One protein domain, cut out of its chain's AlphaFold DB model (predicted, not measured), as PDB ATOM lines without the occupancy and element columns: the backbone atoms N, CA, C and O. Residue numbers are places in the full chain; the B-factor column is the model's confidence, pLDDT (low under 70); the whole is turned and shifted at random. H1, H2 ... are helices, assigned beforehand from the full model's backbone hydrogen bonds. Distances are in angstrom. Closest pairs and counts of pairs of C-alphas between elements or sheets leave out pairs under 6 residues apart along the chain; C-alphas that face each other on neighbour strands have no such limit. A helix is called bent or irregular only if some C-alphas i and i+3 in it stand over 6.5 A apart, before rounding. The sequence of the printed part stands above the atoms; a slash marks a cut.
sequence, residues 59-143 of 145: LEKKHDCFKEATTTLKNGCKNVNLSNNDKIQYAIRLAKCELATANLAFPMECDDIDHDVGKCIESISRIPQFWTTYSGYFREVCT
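AT A GLANCE: This is residues 59 to 143 of the 145 residues of an uncharacterized protein of Rhizophagus irregularis (strain DAOM 197198w) (UniProt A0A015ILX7). A long helix, H2, runs through the middle of a rounded body; H1 folds against it on one side as the other half of a helical hairpin, and H4 crosses it on roughly the other side. The short helix H3 sits near H2 and meets H4 at a corner, while two long links loop round the outside. The printed part has 85 residues with four named helices, in the order H1, H2, H3, H4, and no named strand; its class is all helix. It is compact, with a radius of gyration of the C-alphas of 12.2 A and spans of 32 by 31 by 22 A.

IN THESE COORDINATES: H2, the longest helix, holds residues 84 to 101 and measures 26.2 A from C-alpha 84 at (-15.828, -40.543, -31.343) to C-alpha 101 at (-22.196, -27.881, -9.341). H1 holds residues 59 to 71, 17.4 A long, and begins with C-alpha 59 at (-16.777, -33.518, -2.569). H4 holds residues 128 to 141, 19.9 A long, and ends with C-alpha 141 at (-10.489, -36.533, -23.381). H3, residues 117 to 125, spans 12.2 A.

HOW THE PARTS SIT: H2 touches H4, and their closest C-alphas, those of Ala 91 and Phe 138, are 5.0 A apart. These two run opposite ways at a steep tilt of 52 degrees. H1 and H2 touch and form a helical hairpin, opposite ways at a shallow tilt of 11 degrees, with the closest C-alphas, those of Ala 69 and Arg 93, 5.6 A apart. H2 and H3 are close but not clearly touching: their closest C-alphas, those of Gln 89 and Val 117, are 7.3 A apart, and the helices run the same way at a steep tilt of 46 degrees. H3 and H4 touch only at the corner by their link, with residues 130 to 134 alone of H4; the closest C-alphas, those of Ser 125 and Trp 131, are 5.4 A apart. H1 is apart from H3 and from H4. In H2, H3 and H4 every O i to N i+4 pair is within hydrogen-bond range; in H1, 7 of 9 are.

THE WHOLE: The two C-alphas farthest apart, those of Asn 81 and Asn 103, are 33.2 A from each other. The printed part, residues 59 to 143, has no cut. The links from H1 to H2, residues 72 to 83, and from H2 to H3, residues 102 to 116, are long; the link from H3 to H4 is tight, with 2 residues. The mean pLDDT of the printed part of this model is 72.1, and confidence is low, under 70, at residues 59 to 64, 67 to 84 and 140 to 143.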
ATOM      1  N   LEU A  59     -17.411 -32.827  -1.460       40.06
ATOM      2  CA  LEU A  59     -16.777 -33.518  -2.569       40.06
ATOM      3  C   LEU A  59     -17.298 -34.945  -2.745       40.06
ATOM      4  O   LEU A  59     -17.240 -35.407  -3.865       40.06
ATOM      5  N   GLU A  60     -17.824 -35.627  -1.719       38.88
ATOM      6  CA  GLU A  60     -18.217 -37.045  -1.833       38.88
ATOM      7  C   GLU A  60     -19.488 -37.238  -2.675       38.88
ATOM      8  O   GLU A  60     -19.435 -37.962  -3.662       38.88
ATOM      9  N   LYS A  61     -20.563 -36.472  -2.418       43.56
ATOM     10  CA  LYS A  61     -21.749 -36.424  -3.309       43.56
ATOM     11  C   LYS A  61     -21.416 -35.919  -4.715       43.56
ATOM     12  O   LYS A  61     -22.011 -36.338  -5.700       43.56
ATOM     13  N   LYS A  62     -20.465 -34.985  -4.814       52.38
ATOM     14  CA  LYS A  62     -19.967 -34.457  -6.092       52.38
ATOM     15  C   LYS A  62     -19.141 -35.513  -6.833       52.38
ATOM     16  O   LYS A  62     -19.218 -35.593  -8.054       52.38
ATOM     17  N   HIS A  63     -18.401 -36.347  -6.103       56.16
ATOM     18  CA  HIS A  63     -17.618 -37.446  -6.647       56.16
ATOM     19  C   HIS A  63     -18.522 -38.504  -7.259       56.16
ATOM     20  O   HIS A  63     -18.079 -39.133  -8.205       56.16
ATOM     21  N   ASP A  64     -19.755 -38.677  -6.780       63.72
ATOM     22  CA  ASP A  64     -20.691 -39.653  -7.341       63.72
ATOM     23  C   ASP A  64     -21.032 -39.342  -8.803       63.72
ATOM     24  O   ASP A  64     -20.915 -40.236  -9.631       63.72
ATOM     25  N   CYS A  65     -21.301 -38.078  -9.162       72.94
ATOM     26  CA  CYS A  65     -21.577 -37.693 -10.557       72.94
ATOM     27  C   CYS A  65     -20.368 -37.941 -11.473       72.94
ATOM     28  O   CYS A  65     -20.473 -38.574 -12.523       72.94
ATOM     29  N   PHE A  66     -19.176 -37.494 -11.058       70.81
ATOM     30  CA  PHE A  66     -17.956 -37.705 -11.847       70.81
ATOM     31  C   PHE A  66     -17.546 -39.184 -11.891       70.81
ATOM     32  O   PHE A  66     -17.032 -39.660 -12.903       70.81
ATOM     33  N   LYS A  67     -17.785 -39.933 -10.812       68.25
ATOM     34  CA  LYS A  67     -17.531 -41.375 -10.717       68.25
ATOM     35  C   LYS A  67     -18.489 -42.150 -11.611       68.25
ATOM     36  O   LYS A  67     -18.020 -43.042 -12.304       68.25
ATOM     37  N   GLU A  68     -19.763 -41.770 -11.658       69.75
ATOM     38  CA  GLU A  68     -20.769 -42.329 -12.563       69.75
ATOM     39  C   GLU A  68     -20.385 -42.086 -14.028       69.75
ATOM     40  O   GLU A  68     -20.285 -43.034 -14.812       69.75
ATOM     41  N   ALA A  69     -20.021 -40.845 -14.370       64.56
ATOM     42  CA  ALA A  69     -19.518 -40.501 -15.699       64.56
ATOM     43  C   ALA A  69     -18.269 -41.322 -16.077       64.56
ATOM     44  O   ALA A  69     -18.111 -41.732 -17.226       64.56
ATOM     45  N   THR A  70     -17.396 -41.605 -15.104       62.50
ATOM     46  CA  THR A  70     -16.187 -42.420 -15.306       62.50
ATOM     47  C   THR A  70     -16.505 -43.914 -15.415       62.50
ATOM     48  O   THR A  70     -15.841 -44.614 -16.175       62.50
ATOM     49  N   THR A  71     -17.522 -44.424 -14.711       61.62
ATOM     50  CA  THR A  71     -17.936 -45.835 -14.817       61.62
ATOM     51  C   THR A  71     -18.528 -46.181 -16.175       61.62
ATOM     52  O   THR A  71     -18.427 -47.334 -16.593       61.62
ATOM     53  N   THR A  72     -19.083 -45.209 -16.903       59.16
ATOM     54  CA  THR A  72     -19.547 -45.464 -18.271       59.16
ATOM     55  C   THR A  72     -18.398 -45.643 -19.265       59.16
ATOM     56  O   THR A  72     -18.588 -46.266 -20.309       59.16
ATOM     57  N   LEU A  73     -17.173 -45.214 -18.933       59.75
ATOM     58  CA  LEU A  73     -15.986 -45.676 -19.648       59.75
ATOM     59  C   LEU A  73     -15.622 -47.086 -19.179       59.75
ATOM     60  O   LEU A  73     -14.831 -47.259 -18.252       59.75
ATOM     61  N   LYS A  74     -16.114 -48.100 -19.902       51.00
ATOM     62  CA  LYS A  74     -15.771 -49.521 -19.688       51.00
ATOM     63  C   LYS A  74     -14.266 -49.793 -19.512       51.00
ATOM     64  O   LYS A  74     -13.914 -50.753 -18.839       51.00
ATOM     65  N   ASN A  75     -13.386 -48.954 -20.073       48.75
ATOM     66  CA  ASN A  75     -11.930 -49.147 -20.068       48.75
ATOM     67  C   ASN A  75     -11.111 -47.979 -19.472       48.75
ATOM     68  O   ASN A  75      -9.876 -48.012 -19.515       48.75
ATOM     69  N   GLY A  76     -11.762 -46.944 -18.930       50.81
ATOM     70  CA  GLY A  76     -11.107 -45.675 -18.574       50.81
ATOM     71  C   GLY A  76     -10.363 -45.010 -19.750       50.81
ATOM     72  O   GLY A  76     -10.330 -45.523 -20.866       50.81
ATOM     73  N   CYS A  77      -9.691 -43.879 -19.509       51.69
ATOM     74  CA  CYS A  77      -8.838 -43.205 -20.511       51.69
ATOM     75  C   CYS A  77      -7.546 -43.983 -20.853       51.69
ATOM     76  O   CYS A  77      -6.632 -43.432 -21.457       51.69
ATOM     77  N   LYS A  78      -7.425 -45.240 -20.406       47.44
ATOM     78  CA  LYS A  78      -6.205 -46.051 -20.510       47.44
ATOM     79  C   LYS A  78      -6.068 -46.742 -21.869       47.44
ATOM     80  O   LYS A  78      -4.973 -47.169 -22.213       47.44
ATOM     81  N   ASN A  79      -7.159 -46.830 -22.632       46.41
ATOM     82  CA  ASN A  79      -7.166 -47.339 -23.997       46.41
ATOM     83  C   ASN A  79      -7.502 -46.199 -24.964       46.41
ATOM     84  O   ASN A  79      -8.595 -45.643 -24.937       46.41
ATOM     85  N   VAL A  80      -6.533 -45.872 -25.820       50.09
ATOM     86  CA  VAL A  80      -6.513 -44.752 -26.782       50.09
ATOM     87  C   VAL A  80      -7.605 -44.835 -27.865       50.09
ATOM     88  O   VAL A  80      -7.834 -43.872 -28.593       50.09
ATOM     89  N   ASN A  81      -8.338 -45.946 -27.948       52.62
ATOM     90  CA  ASN A  81      -9.334 -46.187 -28.988       52.62
ATOM     91  C   ASN A  81     -10.773 -46.064 -28.455       52.62
ATOM     92  O   ASN A  81     -11.543 -47.020 -28.469       52.62
ATOM     93  N   LEU A  82     -11.113 -44.892 -27.910       61.97
ATOM     94  CA  LEU A  82     -12.510 -44.533 -27.644       61.97
ATOM     95  C   LEU A  82     -13.160 -44.101 -28.961       61.97
ATOM     96  O   LEU A  82     -12.604 -43.246 -29.660       61.97
ATOM     97  N   SER A  83     -14.336 -44.655 -29.273       68.00
ATOM     98  CA  SER A  83     -15.152 -44.191 -30.398       68.00
ATOM     99  C   SER A  83     -15.419 -42.693 -30.253       68.00
ATOM    100  O   SER A  83     -15.570 -42.182 -29.141       68.00
ATOM    101  N   ASN A  84     -15.491 -41.968 -31.371       69.44
ATOM    102  CA  ASN A  84     -15.828 -40.543 -31.343       69.44
ATOM    103  C   ASN A  84     -17.162 -40.296 -30.629       69.44
ATOM    104  O   ASN A  84     -17.285 -39.298 -29.926       69.44
ATOM    105  N   ASN A  85     -18.112 -41.228 -30.733       75.38
ATOM    106  CA  ASN A  85     -19.375 -41.135 -30.013       75.38
ATOM    107  C   ASN A  85     -19.166 -41.244 -28.489       75.38
ATOM    108  O   ASN A  85     -19.553 -40.343 -27.752       75.38
ATOM    109  N   ASP A  86     -18.425 -42.250 -28.016       74.25
ATOM    110  CA  ASP A  86     -18.122 -42.433 -26.585       74.25
ATOM    111  C   ASP A  86     -17.386 -41.228 -25.976       74.25
ATOM    112  O   ASP A  86     -17.605 -40.865 -24.818       74.25
ATOM    113  N   LYS A  87     -16.521 -40.574 -26.762       75.81
ATOM    114  CA  LYS A  87     -15.832 -39.342 -26.349       75.81
ATOM    115  C   LYS A  87     -16.808 -38.190 -26.141       75.81
ATOM    116  O   LYS A  87     -16.699 -37.477 -25.143       75.81
ATOM    117  N   ILE A  88     -17.747 -38.011 -27.069       81.00
ATOM    118  CA  ILE A  88     -18.775 -36.971 -26.985       81.00
ATOM    119  C   ILE A  88     -19.667 -37.226 -25.766       81.00
ATOM    120  O   ILE A  88     -19.821 -36.338 -24.931       81.00
ATOM    121  N   GLN A  89     -20.160 -38.457 -25.606       81.88
ATOM    122  CA  GLN A  89     -20.948 -38.899 -24.449       81.88
ATOM    123  C   GLN A  89     -20.266 -38.557 -23.128       81.88
ATOM    124  O   GLN A  89     -20.863 -37.986 -22.213       81.88
ATOM    125  N   TYR A  90     -18.984 -38.892 -23.029       76.62
ATOM    126  CA  TYR A  90     -18.221 -38.663 -21.819       76.62
ATOM    127  C   TYR A  90     -18.019 -37.176 -21.530       76.62
ATOM    128  O   TYR A  90     -18.239 -36.735 -20.401       76.62
ATOM    129  N   ALA A  91     -17.669 -36.386 -22.547       81.06
ATOM    130  CA  ALA A  91     -17.528 -34.944 -22.404       81.06
ATOM    131  C   ALA A  91     -18.845 -34.273 -21.978       81.06
ATOM    132  O   ALA A  91     -18.828 -33.392 -21.119       81.06
ATOM    133  N   ILE A  92     -19.990 -34.723 -22.507       85.38
ATOM    134  CA  ILE A  92     -21.319 -34.238 -22.103       85.38
ATOM    135  C   ILE A  92     -21.602 -34.588 -20.636       85.38
ATOM    136  O   ILE A  92     -22.009 -33.714 -19.873       85.38
ATOM    137  N   ARG A  93     -21.353 -35.834 -20.210       82.69
ATOM    138  CA  ARG A  93     -21.578 -36.265 -18.817       82.69
ATOM    139  C   ARG A  93     -20.712 -35.482 -17.826       82.69
ATOM    140  O   ARG A  93     -21.213 -35.043 -16.794       82.69
ATOM    141  N   LEU A  94     -19.442 -35.243 -18.155       80.19
ATOM    142  CA  LEU A  94     -18.555 -34.407 -17.340       80.19
ATOM    143  C   LEU A  94     -19.037 -32.955 -17.272       80.19
ATOM    144  O   LEU A  94     -19.108 -32.386 -16.182       80.19
ATOM    145  N   ALA A  95     -19.429 -32.384 -18.413       84.25
ATOM    146  CA  ALA A  95     -19.966 -31.031 -18.465       84.25
ATOM    147  C   ALA A  95     -21.246 -30.895 -17.634       84.25
ATOM    148  O   ALA A  95     -21.376 -29.943 -16.867       84.25
ATOM    149  N   LYS A  96     -22.149 -31.877 -17.712       84.69
ATOM    150  CA  LYS A  96     -23.361 -31.946 -16.885       84.69
ATOM    151  C   LYS A  96     -23.013 -31.928 -15.398       84.69
ATOM    152  O   LYS A  96     -23.586 -31.133 -14.657       84.69
ATOM    153  N   CYS A  97     -22.043 -32.736 -14.966       80.56
ATOM    154  CA  CYS A  97     -21.594 -32.750 -13.573       80.56
ATOM    155  C   CYS A  97     -20.995 -31.409 -13.130       80.56
ATOM    156  O   CYS A  97     -21.284 -30.945 -12.029       80.56
ATOM    157  N   GLU A  98     -20.174 -30.767 -13.962       79.75
ATOM    158  CA  GLU A  98     -19.586 -29.467 -13.628       79.75
ATOM    159  C   GLU A  98     -20.658 -28.372 -13.524       79.75
ATOM    160  O   GLU A  98     -20.718 -27.659 -12.518       79.75
ATOM    161  N   LEU A  99     -21.558 -28.288 -14.502       79.81
ATOM    162  CA  LEU A  99     -22.628 -27.290 -14.552       79.81
ATOM    163  C   LEU A  99     -23.659 -27.485 -13.437       79.81
ATOM    164  O   LEU A  99     -24.092 -26.508 -12.823       79.81
ATOM    165  N   ALA A 100     -23.972 -28.735 -13.085       79.50
ATOM    166  CA  ALA A 100     -24.806 -29.044 -11.928       79.50
ATOM    167  C   ALA A 100     -24.188 -28.513 -10.625       79.50
ATOM    168  O   ALA A 100     -24.906 -28.093  -9.719       79.50
ATOM    169  N   THR A 101     -22.855 -28.448 -10.530       73.94
ATOM    170  CA  THR A 101     -22.196 -27.881  -9.341       73.94
ATOM    171  C   THR A 101     -22.303 -26.363  -9.255       73.94
ATOM    172  O   THR A 101     -22.182 -25.814  -8.162       73.94
ATOM    173  N   ALA A 102     -22.586 -25.703 -10.378       76.69
ATOM    174  CA  ALA A 102     -22.966 -24.296 -10.445       76.69
ATOM    175  C   ALA A 102     -24.492 -24.089 -10.338       76.69
ATOM    176  O   ALA A 102     -24.966 -22.970 -10.521       76.69
ATOM    177  N   ASN A 103     -25.261 -25.149 -10.043       75.44
ATOM    178  CA  ASN A 103     -26.725 -25.149 -10.007       75.44
ATOM    179  C   ASN A 103     -27.362 -24.681 -11.333       75.44
ATOM    180  O   ASN A 103     -28.432 -24.070 -11.342       75.44
ATOM    181  N   LEU A 104     -26.682 -24.945 -12.454       77.06
ATOM    182  CA  LEU A 104     -27.185 -24.677 -13.797       77.06
ATOM    183  C   LEU A 104     -27.937 -25.908 -14.306       77.06
ATOM    184  O   LEU A 104     -27.402 -27.018 -14.303       77.06
ATOM    185  N   ALA A 105     -29.177 -25.704 -14.748       80.12
ATOM    186  CA  ALA A 105     -29.981 -26.758 -15.352       80.12
ATOM    187  C   ALA A 105     -29.414 -27.119 -16.731       80.12
ATOM    188  O   ALA A 105     -29.245 -26.250 -17.587       80.12
ATOM    189  N   PHE A 106     -29.109 -28.397 -16.927       83.06
ATOM    190  CA  PHE A 106     -28.622 -28.915 -18.201       83.06
ATOM    191  C   PHE A 106     -29.804 -29.181 -19.156       83.06
ATOM    192  O   PHE A 106     -30.902 -29.448 -18.663       83.06
ATOM    193  N   PRO A 107     -29.623 -29.104 -20.490       82.88
ATOM    194  CA  PRO A 107     -30.715 -29.329 -21.438       82.88
ATOM    195  C   PRO A 107     -31.291 -30.745 -21.294       82.88
ATOM    196  O   PRO A 107     -30.534 -31.711 -21.169       82.88
ATOM    197  N   MET A 108     -32.620 -30.873 -21.313       83.44
ATOM    198  CA  MET A 108     -33.322 -32.161 -21.166       83.44
ATOM    199  C   MET A 108     -33.082 -33.098 -22.356       83.44
ATOM    200  O   MET A 108     -33.146 -34.317 -22.237       83.44
ATOM    201  N   GLU A 109     -32.729 -32.526 -23.504       82.81
ATOM    202  CA  GLU A 109     -32.295 -33.222 -24.711       82.81
ATOM    203  C   GLU A 109     -31.031 -34.064 -24.463       82.81
ATOM    204  O   GLU A 109     -30.727 -34.967 -25.236       82.81
ATOM    205  N   CYS A 110     -30.306 -33.785 -23.376       82.81
ATOM    206  CA  CYS A 110     -29.120 -34.508 -22.932       82.81
ATOM    207  C   CYS A 110     -29.390 -35.496 -21.781       82.81
ATOM    208  O   CYS A 110     -28.446 -35.899 -21.092       82.81
ATOM    209  N   ASP A 111     -30.646 -35.857 -21.510       82.12
ATOM    210  CA  ASP A 111     -30.959 -36.932 -20.561       82.12
ATOM    211  C   ASP A 111     -30.882 -38.321 -21.217       82.12
ATOM    212  O   ASP A 111     -30.367 -39.244 -20.591       82.12
ATOM    213  N   ASP A 112     -31.275 -38.454 -22.490       77.06
ATOM    214  CA  ASP A 112     -31.118 -39.679 -23.296       77.06
ATOM    215  C   ASP A 112     -30.013 -39.504 -24.346       77.06
ATOM    216  O   ASP A 112     -30.232 -39.456 -25.560       77.06
ATOM    217  N   ILE A 113     -28.788 -39.337 -23.847       73.94
ATOM    218  CA  ILE A 113     -27.635 -39.072 -24.706       73.94
ATOM    219  C   ILE A 113     -27.336 -40.293 -25.598       73.94
ATOM    220  O   ILE A 113     -26.809 -40.111 -26.687       73.94
ATOM    221  N   ASP A 114     -27.690 -41.520 -25.201       71.62
ATOM    222  CA  ASP A 114     -27.368 -42.737 -25.964       71.62
ATOM    223  C   ASP A 114     -28.154 -42.841 -27.293       71.62
ATOM    224  O   ASP A 114     -27.638 -43.417 -28.253       71.62
ATOM    225  N   HIS A 115     -29.351 -42.242 -27.392       70.31
ATOM    226  CA  HIS A 115     -30.156 -42.234 -28.625       70.31
ATOM    227  C   HIS A 115     -29.969 -40.989 -29.501       70.31
ATOM    228  O   HIS A 115     -30.064 -41.102 -30.724       70.31
ATOM    229  N   ASP A 116     -29.725 -39.805 -28.920       76.50
ATOM    230  CA  ASP A 116     -29.771 -38.542 -29.677       76.50
ATOM    231  C   ASP A 116     -28.714 -37.508 -29.253       76.50
ATOM    232  O   ASP A 116     -28.984 -36.358 -28.892       76.50
ATOM    233  N   VAL A 117     -27.451 -37.923 -29.349       82.88
ATOM    234  CA  VAL A 117     -26.274 -37.072 -29.099       82.88
ATOM    235  C   VAL A 117     -26.319 -35.769 -29.895       82.88
ATOM    236  O   VAL A 117     -25.891 -34.724 -29.405       82.88
ATOM    237  N   GLY A 118     -26.822 -35.832 -31.131       81.62
ATOM    238  CA  GLY A 118     -26.871 -34.700 -32.051       81.62
ATOM    239  C   GLY A 118     -27.727 -33.561 -31.509       81.62
ATOM    240  O   GLY A 118     -27.245 -32.429 -31.429       81.62
ATOM    241  N   LYS A 119     -28.953 -33.855 -31.057       83.88
ATOM    242  CA  LYS A 119     -29.844 -32.844 -30.461       83.88
ATOM    243  C   LYS A 119     -29.313 -32.285 -29.147       83.88
ATOM    244  O   LYS A 119     -29.456 -31.087 -28.882       83.88
ATOM    245  N   CYS A 120     -28.665 -33.122 -28.339       85.38
ATOM    246  CA  CYS A 120     -27.999 -32.662 -27.125       85.38
ATOM    247  C   CYS A 120     -26.878 -31.659 -27.449       85.38
ATOM    248  O   CYS A 120     -26.825 -30.572 -26.873       85.38
ATOM    249  N   ILE A 121     -26.017 -31.975 -28.422       85.00
ATOM    250  CA  ILE A 121     -24.931 -31.086 -28.854       85.00
ATOM    251  C   ILE A 121     -25.461 -29.788 -29.457       85.00
ATOM    252  O   ILE A 121     -24.937 -28.717 -29.146       85.00
ATOM    253  N   GLU A 122     -26.516 -29.857 -30.266       84.62
ATOM    254  CA  GLU A 122     -27.176 -28.666 -30.792       84.62
ATOM    255  C   GLU A 122     -27.659 -27.763 -29.646       84.62
ATOM    256  O   GLU A 122     -27.389 -26.562 -29.634       84.62
ATOM    257  N   SER A 123     -28.286 -28.339 -28.624       83.88
ATOM    258  CA  SER A 123     -28.773 -27.598 -27.456       83.88
ATOM    259  C   SER A 123     -27.636 -26.992 -26.625       83.88
ATOM    260  O   SER A 123     -27.721 -25.835 -26.214       83.88
ATOM    261  N   ILE A 124     -26.529 -27.721 -26.444       83.19
ATOM    262  CA  ILE A 124     -25.308 -27.219 -25.793       83.19
ATOM    263  C   ILE A 124     -24.714 -26.050 -26.591       83.19
ATOM    264  O   ILE A 124     -24.301 -25.055 -26.002       83.19
ATOM    265  N   SER A 125     -24.696 -26.139 -27.924       82.00
ATOM    266  CA  SER A 125     -24.137 -25.098 -28.799       82.00
ATOM    267  C   SER A 125     -24.909 -23.775 -28.752       82.00
ATOM    268  O   SER A 125     -24.327 -22.717 -28.980       82.00
ATOM    269  N   ARG A 126     -26.197 -23.810 -28.390       80.88
ATOM    270  CA  ARG A 126     -27.024 -22.605 -28.203       80.88
ATOM    271  C   ARG A 126     -26.642 -21.821 -26.944       80.88
ATOM    272  O   ARG A 126     -27.026 -20.661 -26.814       80.88
ATOM    273  N   ILE A 127     -25.916 -22.444 -26.014       79.88
ATOM    274  CA  ILE A 127     -25.606 -21.893 -24.697       79.88
ATOM    275  C   ILE A 127     -24.075 -21.787 -24.533       79.88
ATOM    276  O   ILE A 127     -23.419 -22.796 -24.262       79.88
ATOM    277  N   PRO A 128     -23.480 -20.579 -24.626       79.25
ATOM    278  CA  PRO A 128     -22.024 -20.402 -24.631       79.25
ATOM    279  C   PRO A 128     -21.313 -21.039 -23.435       79.25
ATOM    280  O   PRO A 128     -20.319 -21.740 -23.610       79.25
ATOM    281  N   GLN A 129     -21.854 -20.872 -22.225       77.12
ATOM    282  CA  GLN A 129     -21.280 -21.466 -21.018       77.12
ATOM    283  C   GLN A 129     -21.245 -23.001 -21.070       77.12
ATOM    284  O   GLN A 129     -20.295 -23.604 -20.582       77.12
ATOM    285  N   PHE A 130     -22.239 -23.641 -21.694       81.38
ATOM    286  CA  PHE A 130     -22.285 -25.100 -21.793       81.38
ATOM    287  C   PHE A 130     -21.311 -25.581 -22.857       81.38
ATOM    288  O   PHE A 130     -20.573 -26.535 -22.618       81.38
ATOM    289  N   TRP A 131     -21.252 -24.882 -23.993       83.12
ATOM    290  CA  TRP A 131     -20.295 -25.169 -25.052       83.12
ATOM    291  C   TRP A 131     -18.846 -25.053 -24.575       83.12
ATOM    292  O   TRP A 131     -18.035 -25.929 -24.873       83.12
ATOM    293  N   THR A 132     -18.503 -24.020 -23.799       82.75
ATOM    294  CA  THR A 132     -17.149 -23.858 -23.247       82.75
ATOM    295  C   THR A 132     -16.776 -25.022 -22.332       82.75
ATOM    296  O   THR A 132     -15.716 -25.619 -22.518       82.75
ATOM    297  N   THR A 133     -17.649 -25.395 -21.391       82.06
ATOM    298  CA  THR A 133     -17.400 -26.525 -20.485       82.06
ATOM    299  C   THR A 133     -17.291 -27.850 -21.250       82.06
ATOM    300  O   THR A 133     -16.323 -28.589 -21.080       82.06
ATOM    301  N   TYR A 134     -18.236 -28.129 -22.152       84.25
ATOM    302  CA  TYR A 134     -18.232 -29.333 -22.988       84.25
ATOM    303  C   TYR A 134     -16.978 -29.429 -23.868       84.25
ATOM    304  O   TYR A 134     -16.295 -30.453 -23.862       84.25
ATOM    305  N   SER A 135     -16.647 -28.369 -24.609       82.88
ATOM    306  CA  SER A 135     -15.505 -28.362 -25.532       82.88
ATOM    307  C   SER A 135     -14.164 -28.456 -24.802       82.88
ATOM    308  O   SER A 135     -13.226 -29.060 -25.329       82.88
ATOM    309  N   GLY A 136     -14.078 -27.922 -23.577       81.12
ATOM    310  CA  GLY A 136     -12.947 -28.131 -22.675       81.12
ATOM    311  C   GLY A 136     -12.732 -29.615 -22.387       81.12
ATOM    312  O   GLY A 136     -11.676 -30.159 -22.714       81.12
ATOM    313  N   TYR A 137     -13.765 -30.298 -21.888       79.19
ATOM    314  CA  TYR A 137     -13.690 -31.734 -21.619       79.19
ATOM    315  C   TYR A 137     -13.448 -32.566 -22.874       79.19
ATOM    316  O   TYR A 137     -12.612 -33.465 -22.857       79.19
ATOM    317  N   PHE A 138     -14.113 -32.250 -23.983       79.88
ATOM    318  CA  PHE A 138     -13.926 -32.968 -25.238       79.88
ATOM    319  C   PHE A 138     -12.459 -32.946 -25.687       79.88
ATOM    320  O   PHE A 138     -11.904 -33.987 -26.039       79.88
ATOM    321  N   ARG A 139     -11.785 -31.791 -25.597       76.25
ATOM    322  CA  ARG A 139     -10.358 -31.661 -25.939       76.25
ATOM    323  C   ARG A 139      -9.446 -32.422 -24.981       76.25
ATOM    324  O   ARG A 139      -8.495 -33.044 -25.441       76.25
ATOM    325  N   GLU A 140      -9.729 -32.385 -23.681       69.19
ATOM    326  CA  GLU A 140      -8.926 -33.081 -22.665       69.19
ATOM    327  C   GLU A 140      -9.043 -34.608 -22.769       69.19
ATOM    328  O   GLU A 140      -8.063 -35.330 -22.586       69.19
ATOM    329  N   VAL A 141     -10.226 -35.107 -23.129       62.41
ATOM    330  CA  VAL A 141     -10.489 -36.533 -23.381       62.41
ATOM    331  C   VAL A 141      -9.813 -37.008 -24.671       62.41
ATOM    332  O   VAL A 141      -9.483 -38.187 -24.804       62.41
ATOM    333  N   CYS A 142      -9.555 -36.098 -25.613       55.88
ATOM    334  CA  CYS A 142      -8.916 -36.402 -26.892       55.88
ATOM    335  C   CYS A 142      -7.390 -36.578 -26.826       55.88
ATOM    336  O   CYS A 142      -6.795 -36.909 -27.850       55.88
ATOM    337  N   THR A 143      -6.739 -36.397 -25.673       45.19
ATOM    338  CA  THR A 143      -5.271 -36.452 -25.595       45.19
ATOM    339  C   THR A 143      -4.759 -37.436 -24.549       45.19
ATOM    340  O   THR A 143      -4.631 -37.102 -23.375       45.19
TER     341      THR A 143